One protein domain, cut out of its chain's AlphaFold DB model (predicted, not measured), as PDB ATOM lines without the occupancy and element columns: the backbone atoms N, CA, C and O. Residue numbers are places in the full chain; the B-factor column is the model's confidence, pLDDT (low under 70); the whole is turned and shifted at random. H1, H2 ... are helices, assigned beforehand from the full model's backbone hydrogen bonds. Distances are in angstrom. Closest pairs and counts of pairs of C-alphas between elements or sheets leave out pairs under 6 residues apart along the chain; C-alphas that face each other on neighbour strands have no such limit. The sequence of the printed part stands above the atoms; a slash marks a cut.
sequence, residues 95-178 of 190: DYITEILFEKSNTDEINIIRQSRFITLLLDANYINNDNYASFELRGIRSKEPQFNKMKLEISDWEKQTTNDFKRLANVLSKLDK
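What this domain is: This is residues 95 to 178 of the 190 residues of an uncharacterized protein of Mycoplasma auris (UniProt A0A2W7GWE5). One long helix, H2, stands between a group of three short helices, H1, H3 and H4, on one side and a wide loop, residues 125 to 156, on the other. The loop leaves the end of H2, swings out in a loose arc and comes back past H2 to H3. The printed part has 84 residues with four named helices, H1, H2, H3 and H4 in chain order, and no named strand: the class is all helix. It is compact, with a radius of gyration of the C-alphas of 12.9 A, and spans 34 by 32 by 24 A.

How they stand to each other: H2, residues 108 to 124, touches H3, residues 157 to 163, with its residues 117 to 124 alone; the closest C-alphas, of Leu 121 and Glu 159, are 4.9 A apart. The two run the same way at a steep tilt of 48 degrees. H1, residues 95 to 102, only just touches H2, with 3 pairs of C-alphas within 8 A, at residues 114 to 115 of H2 alone; the closest are Leu 101 and Arg 114, 5.3 A. They run opposite ways at a steep tilt of 61 degrees. H4, residues 166 to 176, only just touches H1, with 3 pairs, closest at the C-alphas of Thr 98 and Val 172, 7.2 A, at a shallow tilt of 20 degrees, the same way. H3 and H4 only just touch, with 3 pairs, and only at the corner, where the C-alphas of Thr 162 and Arg 168 are 5.4 A apart. H2 and H4 are near each other. Every O i to N i+4 pair is within hydrogen-bond range in H2, H3 and H4, and 3 of 4 in H1.

Where its parts are: H2 is 24.3 A long, from C-alpha 108 at (139.252, 119.454, 104.736) to C-alpha 124 at (129.411, 127.990, 125.227). H4 measures 15.1 A, H1 11.4 A and H3 9.9 A. H1 begins at C-alpha 95, (147.091, 130.171, 123.644).

The domain as a whole: The C-alphas of Ser 143 and Lys 167, the two farthest apart, are 36.0 A from each other. The printed part has no cut. The link from H2 to H3 is long, with 32 residues. The model's confidence is low, under 70, at residues 129 to 153 and 177 to 178.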
ATOM      1  N   ASP A  95     146.692 129.061 124.506       90.69
ATOM      2  CA  ASP A  95     147.091 130.171 123.644       90.69
ATOM      3  C   ASP A  95     147.700 129.625 122.343       90.69
ATOM      4  O   ASP A  95     147.275 130.012 121.257       90.69
ATOM      5  N   TYR A  96     148.594 128.630 122.429       93.31
ATOM      6  CA  TYR A  96     149.107 127.922 121.247       93.31
ATOM      7  C   TYR A  96     147.988 127.249 120.438       93.31
ATOM      8  O   TYR A  96     147.918 127.407 119.223       93.31
ATOM      9  N   ILE A  97     147.093 126.516 121.103       94.31
ATOM     10  CA  ILE A  97     145.983 125.819 120.441       94.31
ATOM     11  C   ILE A  97     145.062 126.820 119.753       94.31
ATOM     12  O   ILE A  97     144.615 126.556 118.642       94.31
ATOM     13  N   THR A  98     144.827 127.980 120.369       93.38
ATOM     14  CA  THR A  98     144.069 129.060 119.738       93.38
ATOM     15  C   THR A  98     144.700 129.447 118.411       93.38
ATOM     16  O   THR A  98     144.005 129.432 117.403       93.38
ATOM     17  N   GLU A  99     146.004 129.718 118.365       92.56
ATOM     18  CA  GLU A  99     146.677 130.047 117.103       92.56
ATOM     19  C   GLU A  99     146.518 128.931 116.062       92.56
ATOM     20  O   GLU A  99     146.090 129.199 114.939       92.56
ATOM     21  N   ILE A 100     146.737 127.674 116.460       93.25
ATOM     22  CA  ILE A 100     146.615 126.514 115.571       93.25
ATOM     23  C   ILE A 100     145.207 126.362 114.984       93.25
ATOM     24  O   ILE A 100     145.063 126.037 113.803       93.25
ATOM     25  N   LEU A 101     144.152 126.566 115.776       91.06
ATOM     26  CA  LEU A 101     142.776 126.405 115.294       91.06
ATOM     27  C   LEU A 101     142.439 127.400 114.172       91.06
ATOM     28  O   LEU A 101     141.600 127.094 113.327       91.06
ATOM     29  N   PHE A 102     143.096 128.564 114.135       89.69
ATOM     30  CA  PHE A 102     142.925 129.570 113.080       89.69
ATOM     31  C   PHE A 102     143.818 129.341 111.854       89.69
ATOM     32  O   PHE A 102     143.638 130.008 110.835       89.69
ATOM     33  N   GLU A 103     144.764 128.405 111.908       88.75
ATOM     34  CA  GLU A 103     145.575 128.065 110.744       88.75
ATOM     35  C   GLU A 103     144.763 127.284 109.705       88.75
ATOM     36  O   GLU A 103     143.915 126.443 110.026       88.75
ATOM     37  N   LYS A 104     145.080 127.500 108.427       82.56
ATOM     38  CA  LYS A 104     144.498 126.727 107.329       82.56
ATOM     39  C   LYS A 104     145.246 125.407 107.153       82.56
ATOM     40  O   LYS A 104     146.462 125.399 106.989       82.56
ATOM     41  N   SER A 105     144.510 124.302 107.117       82.94
ATOM     42  CA  SER A 105     145.031 122.991 106.725       82.94
ATOM     43  C   SER A 105     144.711 122.690 105.259       82.94
ATOM     44  O   SER A 105     143.698 123.145 104.727       82.94
ATOM     45  N   ASN A 106     145.542 121.875 104.608       82.00
ATOM     46  CA  ASN A 106     145.224 121.299 103.295       82.00
ATOM     47  C   ASN A 106     144.262 120.100 103.397       82.00
ATOM     48  O   ASN A 106     143.825 119.575 102.376       82.00
ATOM     49  N   THR A 107     143.929 119.665 104.616       80.06
ATOM     50  CA  THR A 107     142.984 118.577 104.875       80.06
ATOM     51  C   THR A 107     141.635 119.151 105.294       80.06
ATOM     52  O   THR A 107     141.513 119.729 106.377       80.06
ATOM     53  N   ASP A 108     140.604 118.941 104.475       78.31
ATOM     54  CA  ASP A 108     139.252 119.454 104.736       78.31
ATOM     55  C   ASP A 108     138.697 119.001 106.089       78.31
ATOM     56  O   ASP A 108     138.130 119.807 106.819       78.31
ATOM     57  N   GLU A 109     138.911 117.741 106.472       78.44
ATOM     58  CA  GLU A 109     138.453 117.202 107.759       78.44
ATOM     59  C   GLU A 109     138.999 117.997 108.956       78.44
ATOM     60  O   GLU A 109     138.247 118.321 109.874       78.44
ATOM     61  N   ILE A 110     140.279 118.386 108.908       84.00
ATOM     62  CA  ILE A 110     140.914 119.211 109.945       84.00
ATOM     63  C   ILE A 110     140.262 120.593 109.994       84.00
ATOM     64  O   ILE A 110     139.910 121.080 111.067       84.00
ATOM     65  N   ASN A 111     140.062 121.220 108.832       80.50
ATOM     66  CA  ASN A 111     139.419 122.530 108.758       80.50
ATOM     67  C   ASN A 111     137.992 122.487 109.320       80.50
ATOM     68  O   ASN A 111     137.589 123.402 110.035       80.50
ATOM     69  N   ILE A 112     137.241 121.418 109.044       77.19
ATOM     70  CA  ILE A 112     135.876 121.259 109.550       77.19
ATOM     71  C   ILE A 112     135.881 121.041 111.071       77.19
ATOM     72  O   ILE A 112     135.062 121.648 111.763       77.19
ATOM     73  N   ILE A 113     136.810 120.246 111.621       81.56
ATOM     74  CA  ILE A 113     136.967 120.114 113.082       81.56
ATOM     75  C   ILE A 113     137.258 121.479 113.705       81.56
ATOM     76  O   ILE A 113     136.539 121.877 114.620       81.56
ATOM     77  N   ARG A 114     138.245 122.223 113.191       86.19
ATOM     78  CA  ARG A 114     138.610 123.559 113.693       86.19
ATOM     79  C   ARG A 114     137.429 124.529 113.671       86.19
ATOM     80  O   ARG A 114     137.100 125.116 114.696       86.19
ATOM     81  N   GLN A 115     136.715 124.606 112.549       78.94
ATOM     82  CA  GLN A 115     135.496 125.415 112.436       78.94
ATOM     83  C   GLN A 115     134.427 124.990 113.446       78.94
ATOM     84  O   GLN A 115     133.793 125.845 114.061       78.94
ATOM     85  N   SER A 116     134.251 123.684 113.670       78.31
ATOM     86  CA  SER A 116     133.305 123.197 114.676       78.31
ATOM     87  C   SER A 116     133.639 123.699 116.081       78.31
ATOM     88  O   SER A 116     132.712 123.996 116.827       78.31
ATOM     89  N   ARG A 117     134.933 123.841 116.419       85.75
ATOM     90  CA  ARG A 117     135.387 124.343 117.727       85.75
ATOM     91  C   ARG A 117     135.023 125.810 117.934       85.75
ATOM     92  O   ARG A 117     134.649 126.204 119.030       85.75
ATOM     93  N   PHE A 118     135.080 126.622 116.881       83.94
ATOM     94  CA  PHE A 118     134.639 128.015 116.956       83.94
ATOM     95  C   PHE A 118     133.139 128.127 117.201       83.94
ATOM     96  O   PHE A 118     132.707 128.931 118.018       83.94
ATOM     97  N   ILE A 119     132.344 127.284 116.543       77.50
ATOM     98  CA  ILE A 119     130.890 127.256 116.741       77.50
ATOM     99  C   ILE A 119     130.558 126.833 118.172       77.50
ATOM    100  O   ILE A 119     129.746 127.482 118.824       77.50
ATOM    101  N   THR A 120     131.192 125.769 118.677       80.88
ATOM    102  CA  THR A 120     130.980 125.307 120.056       80.88
ATOM    103  C   THR A 120     131.434 126.327 121.083       80.88
ATOM    104  O   THR A 120     130.745 126.494 122.083       80.88
ATOM    105  N   LEU A 121     132.520 127.054 120.826       86.75
ATOM    106  CA  LEU A 121     132.954 128.157 121.679       86.75
ATOM    107  C   LEU A 121     131.924 129.288 121.705       86.75
ATOM    108  O   LEU A 121     131.559 129.753 122.775       86.75
ATOM    109  N   LEU A 122     131.429 129.723 120.543       81.06
ATOM    110  CA  LEU A 122     130.428 130.793 120.470       81.06
ATOM    111  C   LEU A 122     129.104 130.398 121.136       81.06
ATOM    112  O   LEU A 122     128.404 131.263 121.662       81.06
ATOM    113  N   LEU A 123     128.775 129.107 121.135       77.69
ATOM    114  CA  LEU A 123     127.641 128.562 121.875       77.69
ATOM    115  C   LEU A 123     127.871 128.547 123.381       77.69
ATOM    116  O   LEU A 123     127.012 128.993 124.133       77.69
ATOM    117  N   ASP A 124     129.025 128.045 123.814       82.62
ATOM    118  CA  ASP A 124     129.411 127.990 125.227       82.62
ATOM    119  C   ASP A 124     129.481 129.399 125.839       82.62
ATOM    120  O   ASP A 124     129.014 129.628 126.951       82.62
ATOM    121  N   ALA A 125     129.955 130.374 125.062       82.31
ATOM    122  CA  ALA A 125     129.988 131.790 125.414       82.31
ATOM    123  C   ALA A 125     128.647 132.530 125.200       82.31
ATOM    124  O   ALA A 125     128.584 133.742 125.399       82.31
ATOM    125  N   ASN A 126     127.580 131.827 124.799       77.31
ATOM    126  CA  ASN A 126     126.227 132.354 124.573       77.31
ATOM    127  C   ASN A 126     126.118 133.493 123.527       77.31
ATOM    128  O   ASN A 126     125.148 134.253 123.528       77.31
ATOM    129  N   TYR A 127     127.084 133.606 122.608       75.12
ATOM    130  CA  TYR A 127     126.997 134.497 121.440       75.12
ATOM    131  C   TYR A 127     126.053 133.944 120.373       75.12
ATOM    132  O   TYR A 127     125.377 134.715 119.694       75.12
ATOM    133  N   ILE A 128     126.001 132.617 120.234       70.69
ATOM    134  CA  ILE A 128     124.983 131.907 119.457       70.69
ATOM    135  C   ILE A 128     124.034 131.238 120.449       70.69
ATOM    136  O   ILE A 128     124.484 130.575 121.378       70.69
ATOM    137  N   ASN A 129     122.729 131.395 120.265       67.50
ATOM    138  CA  ASN A 129     121.703 130.806 121.117       67.50
ATOM    139  C   ASN A 129     120.408 130.546 120.330       67.50
ATOM    140  O   ASN A 129     120.328 130.795 119.127       67.50
ATOM    141  N   ASN A 130     119.384 130.029 121.011       65.75
ATOM    142  CA  ASN A 130     118.102 129.683 120.390       65.75
ATOM    143  C   ASN A 130     117.390 130.873 119.734       65.75
ATOM    144  O   ASN A 130     116.579 130.656 118.835       65.75
ATOM    145  N   ASP A 131     117.704 132.098 120.149       65.81
ATOM    146  CA  ASP A 131     117.048 133.304 119.655       65.81
ATOM    147  C   ASP A 131     117.737 133.853 118.400       65.81
ATOM    148  O   ASP A 131     117.084 134.468 117.561       65.81
ATOM    149  N   ASN A 132     119.048 133.623 118.238       59.91
ATOM    150  CA  ASN A 132     119.838 134.257 117.177       59.91
ATOM    151  C   ASN A 132     120.555 133.289 116.216       59.91
ATOM    152  O   ASN A 132     121.160 133.753 115.247       59.91
ATOM    153  N   TYR A 133     120.472 131.967 116.423       61.97
ATOM    154  CA  TYR A 133     121.218 130.976 115.633       61.97
ATOM    155  C   TYR A 133     120.972 131.040 114.120       61.97
ATOM    156  O   TYR A 133     121.872 130.724 113.341       61.97
ATOM    157  N   ALA A 134     119.773 131.451 113.694       56.31
ATOM    158  CA  ALA A 134     119.408 131.567 112.282       56.31
ATOM    159  C   ALA A 134     120.216 132.649 111.539       56.31
ATOM    160  O   ALA A 134     120.364 132.575 110.322       56.31
ATOM    161  N   SER A 135     120.783 133.611 112.270       53.47
ATOM    162  CA  SER A 135     121.588 134.711 111.722       53.47
ATOM    163  C   SER A 135     123.029 134.294 111.394       53.47
ATOM    164  O   SER A 135     123.764 135.042 110.754       53.47
ATOM    165  N   PHE A 136     123.455 133.096 111.809       51.12
ATOM    166  CA  PHE A 136     124.810 132.594 111.584       51.12
ATOM    167  C   PHE A 136     124.855 131.668 110.356       51.12
ATOM    168  O   PHE A 136     124.521 130.484 110.419       51.12
ATOM    169  N   GLU A 137     125.316 132.192 109.216       48.69
ATOM    170  CA  GLU A 137     125.606 131.388 108.019       48.69
ATOM    171  C   GLU A 137     127.005 130.752 108.115       48.69
ATOM    172  O   GLU A 137     128.015 131.418 107.910       48.69
ATOM    173  N   LEU A 138     127.088 129.437 108.343       46.97
ATOM    174  CA  LEU A 138     128.352 128.702 108.195       46.97
ATOM    175  C   LEU A 138     128.733 128.595 106.711       46.97
ATOM    176  O   LEU A 138     128.116 127.839 105.947       46.97
ATOM    177  N   ARG A 139     129.777 129.317 106.281       39.53
ATOM    178  CA  ARG A 139     130.318 129.171 104.917       39.53
ATOM    179  C   ARG A 139     130.806 127.732 104.693       39.53
ATOM    180  O   ARG A 139     131.748 127.279 105.329       39.53
ATOM    181  N   GLY A 140     130.168 127.026 103.755       37.75
ATOM    182  CA  GLY A 140     130.507 125.646 103.366       37.75
ATOM    183  C   GLY A 140     129.302 124.705 103.258       37.75
ATOM    184  O   GLY A 140     129.365 123.697 102.555       37.75
ATOM    185  N   ILE A 141     128.156 125.054 103.857       39.25
ATOM    186  CA  ILE A 141     126.936 124.229 103.826       39.25
ATOM    187  C   ILE A 141     125.846 124.927 103.008       39.25
ATOM    188  O   ILE A 141     124.821 125.369 103.513       39.25
ATOM    189  N   ARG A 142     126.026 125.007 101.688       36.22
ATOM    190  CA  ARG A 142     124.945 125.457 100.793       36.22
ATOM    191  C   ARG A 142     123.889 124.364 100.655       36.22
ATOM    192  O   ARG A 142     124.073 123.547  99.758       36.22
ATOM    193  N   SER A 143     122.876 124.261 101.525       38.56
ATOM    194  CA  SER A 143     121.529 123.816 101.079       38.56
ATOM    195  C   SER A 143     120.424 123.648 102.137       38.56
ATOM    196  O   SER A 143     119.286 123.492 101.711       38.56
ATOM    197  N   LYS A 144     120.667 123.638 103.455       44.25
ATOM    198  CA  LYS A 144     119.585 123.505 104.462       44.25
ATOM    199  C   LYS A 144     119.940 124.291 105.726       44.25
ATOM    200  O   LYS A 144     121.112 124.310 106.092       44.25
ATOM    201  N   GLU A 145     118.943 124.925 106.344       44.66
ATOM    202  CA  GLU A 145     119.074 125.639 107.622       44.66
ATOM    203  C   GLU A 145     119.840 124.785 108.656       44.66
ATOM    204  O   GLU A 145     119.607 123.570 108.732       44.66
ATOM    205  N   PRO A 146     120.760 125.375 109.442       46.03
ATOM    206  CA  PRO A 146     121.468 124.644 110.482       46.03
ATOM    207  C   PRO A 146     120.471 124.088 111.513       46.03
ATOM    208  O   PRO A 146     119.811 124.836 112.227       46.03
ATOM    209  N   GLN A 147     120.362 122.759 111.618       50.47
ATOM    210  CA  GLN A 147     119.490 122.104 112.604       50.47
ATOM    211  C   GLN A 147     120.191 122.029 113.962       50.47
ATOM    212  O   GLN A 147     120.711 120.988 114.364       50.47
ATOM    213  N   PHE A 148     120.211 123.170 114.648       49.25
ATOM    214  CA  PHE A 148     120.859 123.382 115.941       49.25
ATOM    215  C   PHE A 148     120.452 122.352 117.005       49.25
ATOM    216  O   PHE A 148     121.294 121.765 117.680       49.25
ATOM    217  N   ASN A 149     119.161 122.029 117.057       49.91
ATOM    218  CA  ASN A 149     118.569 121.022 117.942       49.91
ATOM    219  C   ASN A 149     119.024 119.571 117.681       49.91
ATOM    220  O   ASN A 149     118.745 118.689 118.492       49.91
ATOM    221  N   LYS A 150     119.705 119.298 116.563       49.03
ATOM    222  CA  LYS A 150     120.264 117.975 116.249       49.03
ATOM    223  C   LYS A 150     121.774 117.908 116.430       49.03
ATOM    224  O   LYS A 150     122.336 116.819 116.329       49.03
ATOM    225  N   MET A 151     122.448 119.021 116.706       53.19
ATOM    226  CA  MET A 151     123.895 119.004 116.874       53.19
ATOM    227  C   MET A 151     124.255 118.369 118.227       53.19
ATOM    228  O   MET A 151     124.051 118.954 119.285       53.19
ATOM    229  N   LYS A 152     124.805 117.147 118.209       53.75
ATOM    230  CA  LYS A 152     125.478 116.562 119.381       53.75
ATOM    231  C   LYS A 152     126.891 117.133 119.449       53.75
ATOM    232  O   LYS A 152     127.809 116.556 118.873       53.75
ATOM    233  N   LEU A 153     127.043 118.286 120.089       65.38
ATOM    234  CA  LEU A 153     128.334 118.952 120.221       65.38
ATOM    235  C   LEU A 153     128.923 118.700 121.606       65.38
ATOM    236  O   LEU A 153     128.289 118.982 122.620       65.38
ATOM    237  N   GLU A 154     130.144 118.175 121.654       78.62
ATOM    238  CA  GLU A 154     130.956 118.199 122.864       78.62
ATOM    239  C   GLU A 154     131.684 119.543 122.949       78.62
ATOM    240  O   GLU A 154     132.424 119.908 122.027       78.62
ATOM    241  N   ILE A 155     131.505 120.254 124.064       84.06
ATOM    242  CA  ILE A 155     132.361 121.383 124.437       84.06
ATOM    243  C   ILE A 155     133.682 120.803 124.952       84.06
ATOM    244  O   ILE A 155     133.699 120.103 125.976       84.06
ATOM    245  N   SER A 156     134.779 121.039 124.228       88.12
ATOM    246  CA  SER A 156     136.093 120.561 124.665       88.12
ATOM    247  C   SER A 156     136.667 121.432 125.787       88.12
ATOM    248  O   SER A 156     136.141 122.502 126.095       88.12
ATOM    249  N   ASP A 157     137.733 120.960 126.433       90.81
ATOM    250  CA  ASP A 157     138.422 121.733 127.469       90.81
ATOM    251  C   ASP A 157     138.953 123.074 126.932       90.81
ATOM    252  O   ASP A 157     138.901 124.072 127.640       90.81
ATOM    253  N   TRP A 158     139.365 123.148 125.659       93.69
ATOM    254  CA  TRP A 158     139.780 124.420 125.060       93.69
ATOM    255  C   TRP A 158     138.655 125.458 125.063       93.69
ATOM    256  O   TRP A 158     138.880 126.574 125.530       93.69
ATOM    257  N   GLU A 159     137.457 125.102 124.586       92.50
ATOM    258  CA  GLU A 159     136.306 126.006 124.568       92.50
ATOM    259  C   GLU A 159     135.982 126.477 125.985       92.50
ATOM    260  O   GLU A 159     135.973 127.678 126.224       92.50
ATOM    261  N   LYS A 160     135.838 125.551 126.945       91.62
ATOM    262  CA  LYS A 160     135.495 125.901 128.336       91.62
ATOM    263  C   LYS A 160     136.493 126.873 128.955       91.62
ATOM    264  O   LYS A 160     136.106 127.852 129.588       91.62
ATOM    265  N   GLN A 161     137.787 126.592 128.814       93.88
ATOM    266  CA  GLN A 161     138.839 127.411 129.422       93.88
ATOM    267  C   GLN A 161     138.991 128.755 128.711       93.88
ATOM    268  O   GLN A 161     139.334 129.752 129.343       93.88
ATOM    269  N   THR A 162     138.701 128.799 127.412       93.50
ATOM    270  CA  THR A 162     138.708 130.039 126.635       93.50
ATOM    271  C   THR A 162     137.512 130.918 126.983       93.50
ATOM    272  O   THR A 162     137.707 132.103 127.220       93.50
ATOM    273  N   THR A 163     136.302 130.359 127.084       90.31
ATOM    274  CA  THR A 163     135.088 131.094 127.480       90.31
ATOM    275  C   THR A 163     135.208 131.678 128.888       90.31
ATOM    276  O   THR A 163     134.809 132.818 129.123       90.31
ATOM    277  N   ASN A 164     135.792 130.924 129.824       92.00
ATOM    278  CA  ASN A 164     135.962 131.357 131.215       92.00
ATOM    279  C   ASN A 164     137.078 132.399 131.414       92.00
ATOM    280  O   ASN A 164     137.166 133.000 132.485       92.00
ATOM    281  N   ASP A 165     137.931 132.628 130.412       93.75
ATOM    282  CA  ASP A 165     138.996 133.629 130.449       93.75
ATOM    283  C   ASP A 165     138.670 134.783 129.496       93.75
ATOM    284  O   ASP A 165     138.825 134.679 128.279       93.75
ATOM    285  N   PHE A 166     138.275 135.928 130.058       89.25
ATOM    286  CA  PHE A 166     137.884 137.103 129.277       89.25
ATOM    287  C   PHE A 166     138.954 137.555 128.269       89.25
ATOM    288  O   PHE A 166     138.616 137.969 127.160       89.25
ATOM    289  N   LYS A 167     140.247 137.470 128.618       92.00
ATOM    290  CA  LYS A 167     141.326 137.888 127.710       92.00
ATOM    291  C   LYS A 167     141.445 136.927 126.533       92.00
ATOM    292  O   LYS A 167     141.602 137.379 125.398       92.00
ATOM    293  N   ARG A 168     141.347 135.617 126.783       91.81
ATOM    294  CA  ARG A 168     141.384 134.610 125.713       91.81
ATOM    295  C   ARG A 168     140.148 134.682 124.831       91.81
ATOM    296  O   ARG A 168     140.289 134.689 123.611       91.81
ATOM    297  N   LEU A 169     138.964 134.806 125.429       89.25
ATOM    298  CA  LEU A 169     137.717 134.975 124.692       89.25
ATOM    299  C   LEU A 169     137.780 136.205 123.780       89.25
ATOM    300  O   LEU A 169     137.516 136.089 122.586       89.25
ATOM    301  N   ALA A 170     138.216 137.359 124.295       85.38
ATOM    302  CA  ALA A 170     138.375 138.572 123.494       85.38
ATOM    303  C   ALA A 170     139.378 138.392 122.337       85.38
ATOM    304  O   ALA A 170     139.107 138.830 121.217       85.38
ATOM    305  N   ASN A 171     140.507 137.709 122.571       89.19
ATOM    306  CA  ASN A 171     141.470 137.385 121.514       89.19
ATOM    307  C   ASN A 171     140.823 136.538 120.407       89.19
ATOM    308  O   ASN A 171     140.916 136.893 119.232       89.19
ATOM    309  N   VAL A 172     140.120 135.461 120.777       88.50
ATOM    310  CA  VAL A 172     139.422 134.599 119.815       88.50
ATOM    311  C   VAL A 172     138.399 135.398 119.018       88.50
ATOM    312  O   VAL A 172     138.465 135.382 117.792       88.50
ATOM    313  N   LEU A 173     137.516 136.152 119.675       84.69
ATOM    314  CA  LEU A 173     136.497 136.964 118.999       84.69
ATOM    315  C   LEU A 173     137.121 137.944 117.992       84.69
ATOM    316  O   LEU A 173     136.681 138.002 116.846       84.69
ATOM    317  N   SER A 174     138.218 138.616 118.363       83.75
ATOM    318  CA  SER A 174     138.929 139.543 117.466       83.75
ATOM    319  C   SER A 174     139.513 138.876 116.212       83.75
ATOM    320  O   SER A 174     139.678 139.519 115.171       83.75
ATOM    321  N   LYS A 175     139.845 137.581 116.299       84.69
ATOM    322  CA  LYS A 175     140.313 136.776 115.166       84.69
ATOM    323  C   LYS A 175     139.142 136.274 114.328       84.69
ATOM    324  O   LYS A 175     139.235 136.331 113.104       84.69
ATOM    325  N   LEU A 176     138.051 135.825 114.959       78.12
ATOM    326  CA  LEU A 176     136.825 135.402 114.267       78.12
ATOM    327  C   LEU A 176     136.247 136.551 113.426       78.12
ATOM    328  O   LEU A 176     135.830 136.323 112.296       78.12
ATOM    329  N   ASP A 177     136.315 137.787 113.928       67.31
ATOM    330  CA  ASP A 177     135.896 139.005 113.219       67.31
ATOM    331  C   ASP A 177     136.605 139.223 111.877       67.31
ATOM    332  O   ASP A 177     136.047 139.833 110.964       67.31
ATOM    333  N   LYS A 178     137.848 138.749 111.761       65.12
ATOM    334  CA  LYS A 178     138.676 138.860 110.552       65.12
ATOM    335  C   LYS A 178     138.557 137.635 109.653       65.12
ATOM    336  O   LYS A 178     139.193 137.585 108.602       65.12
TER     337      LYS A 178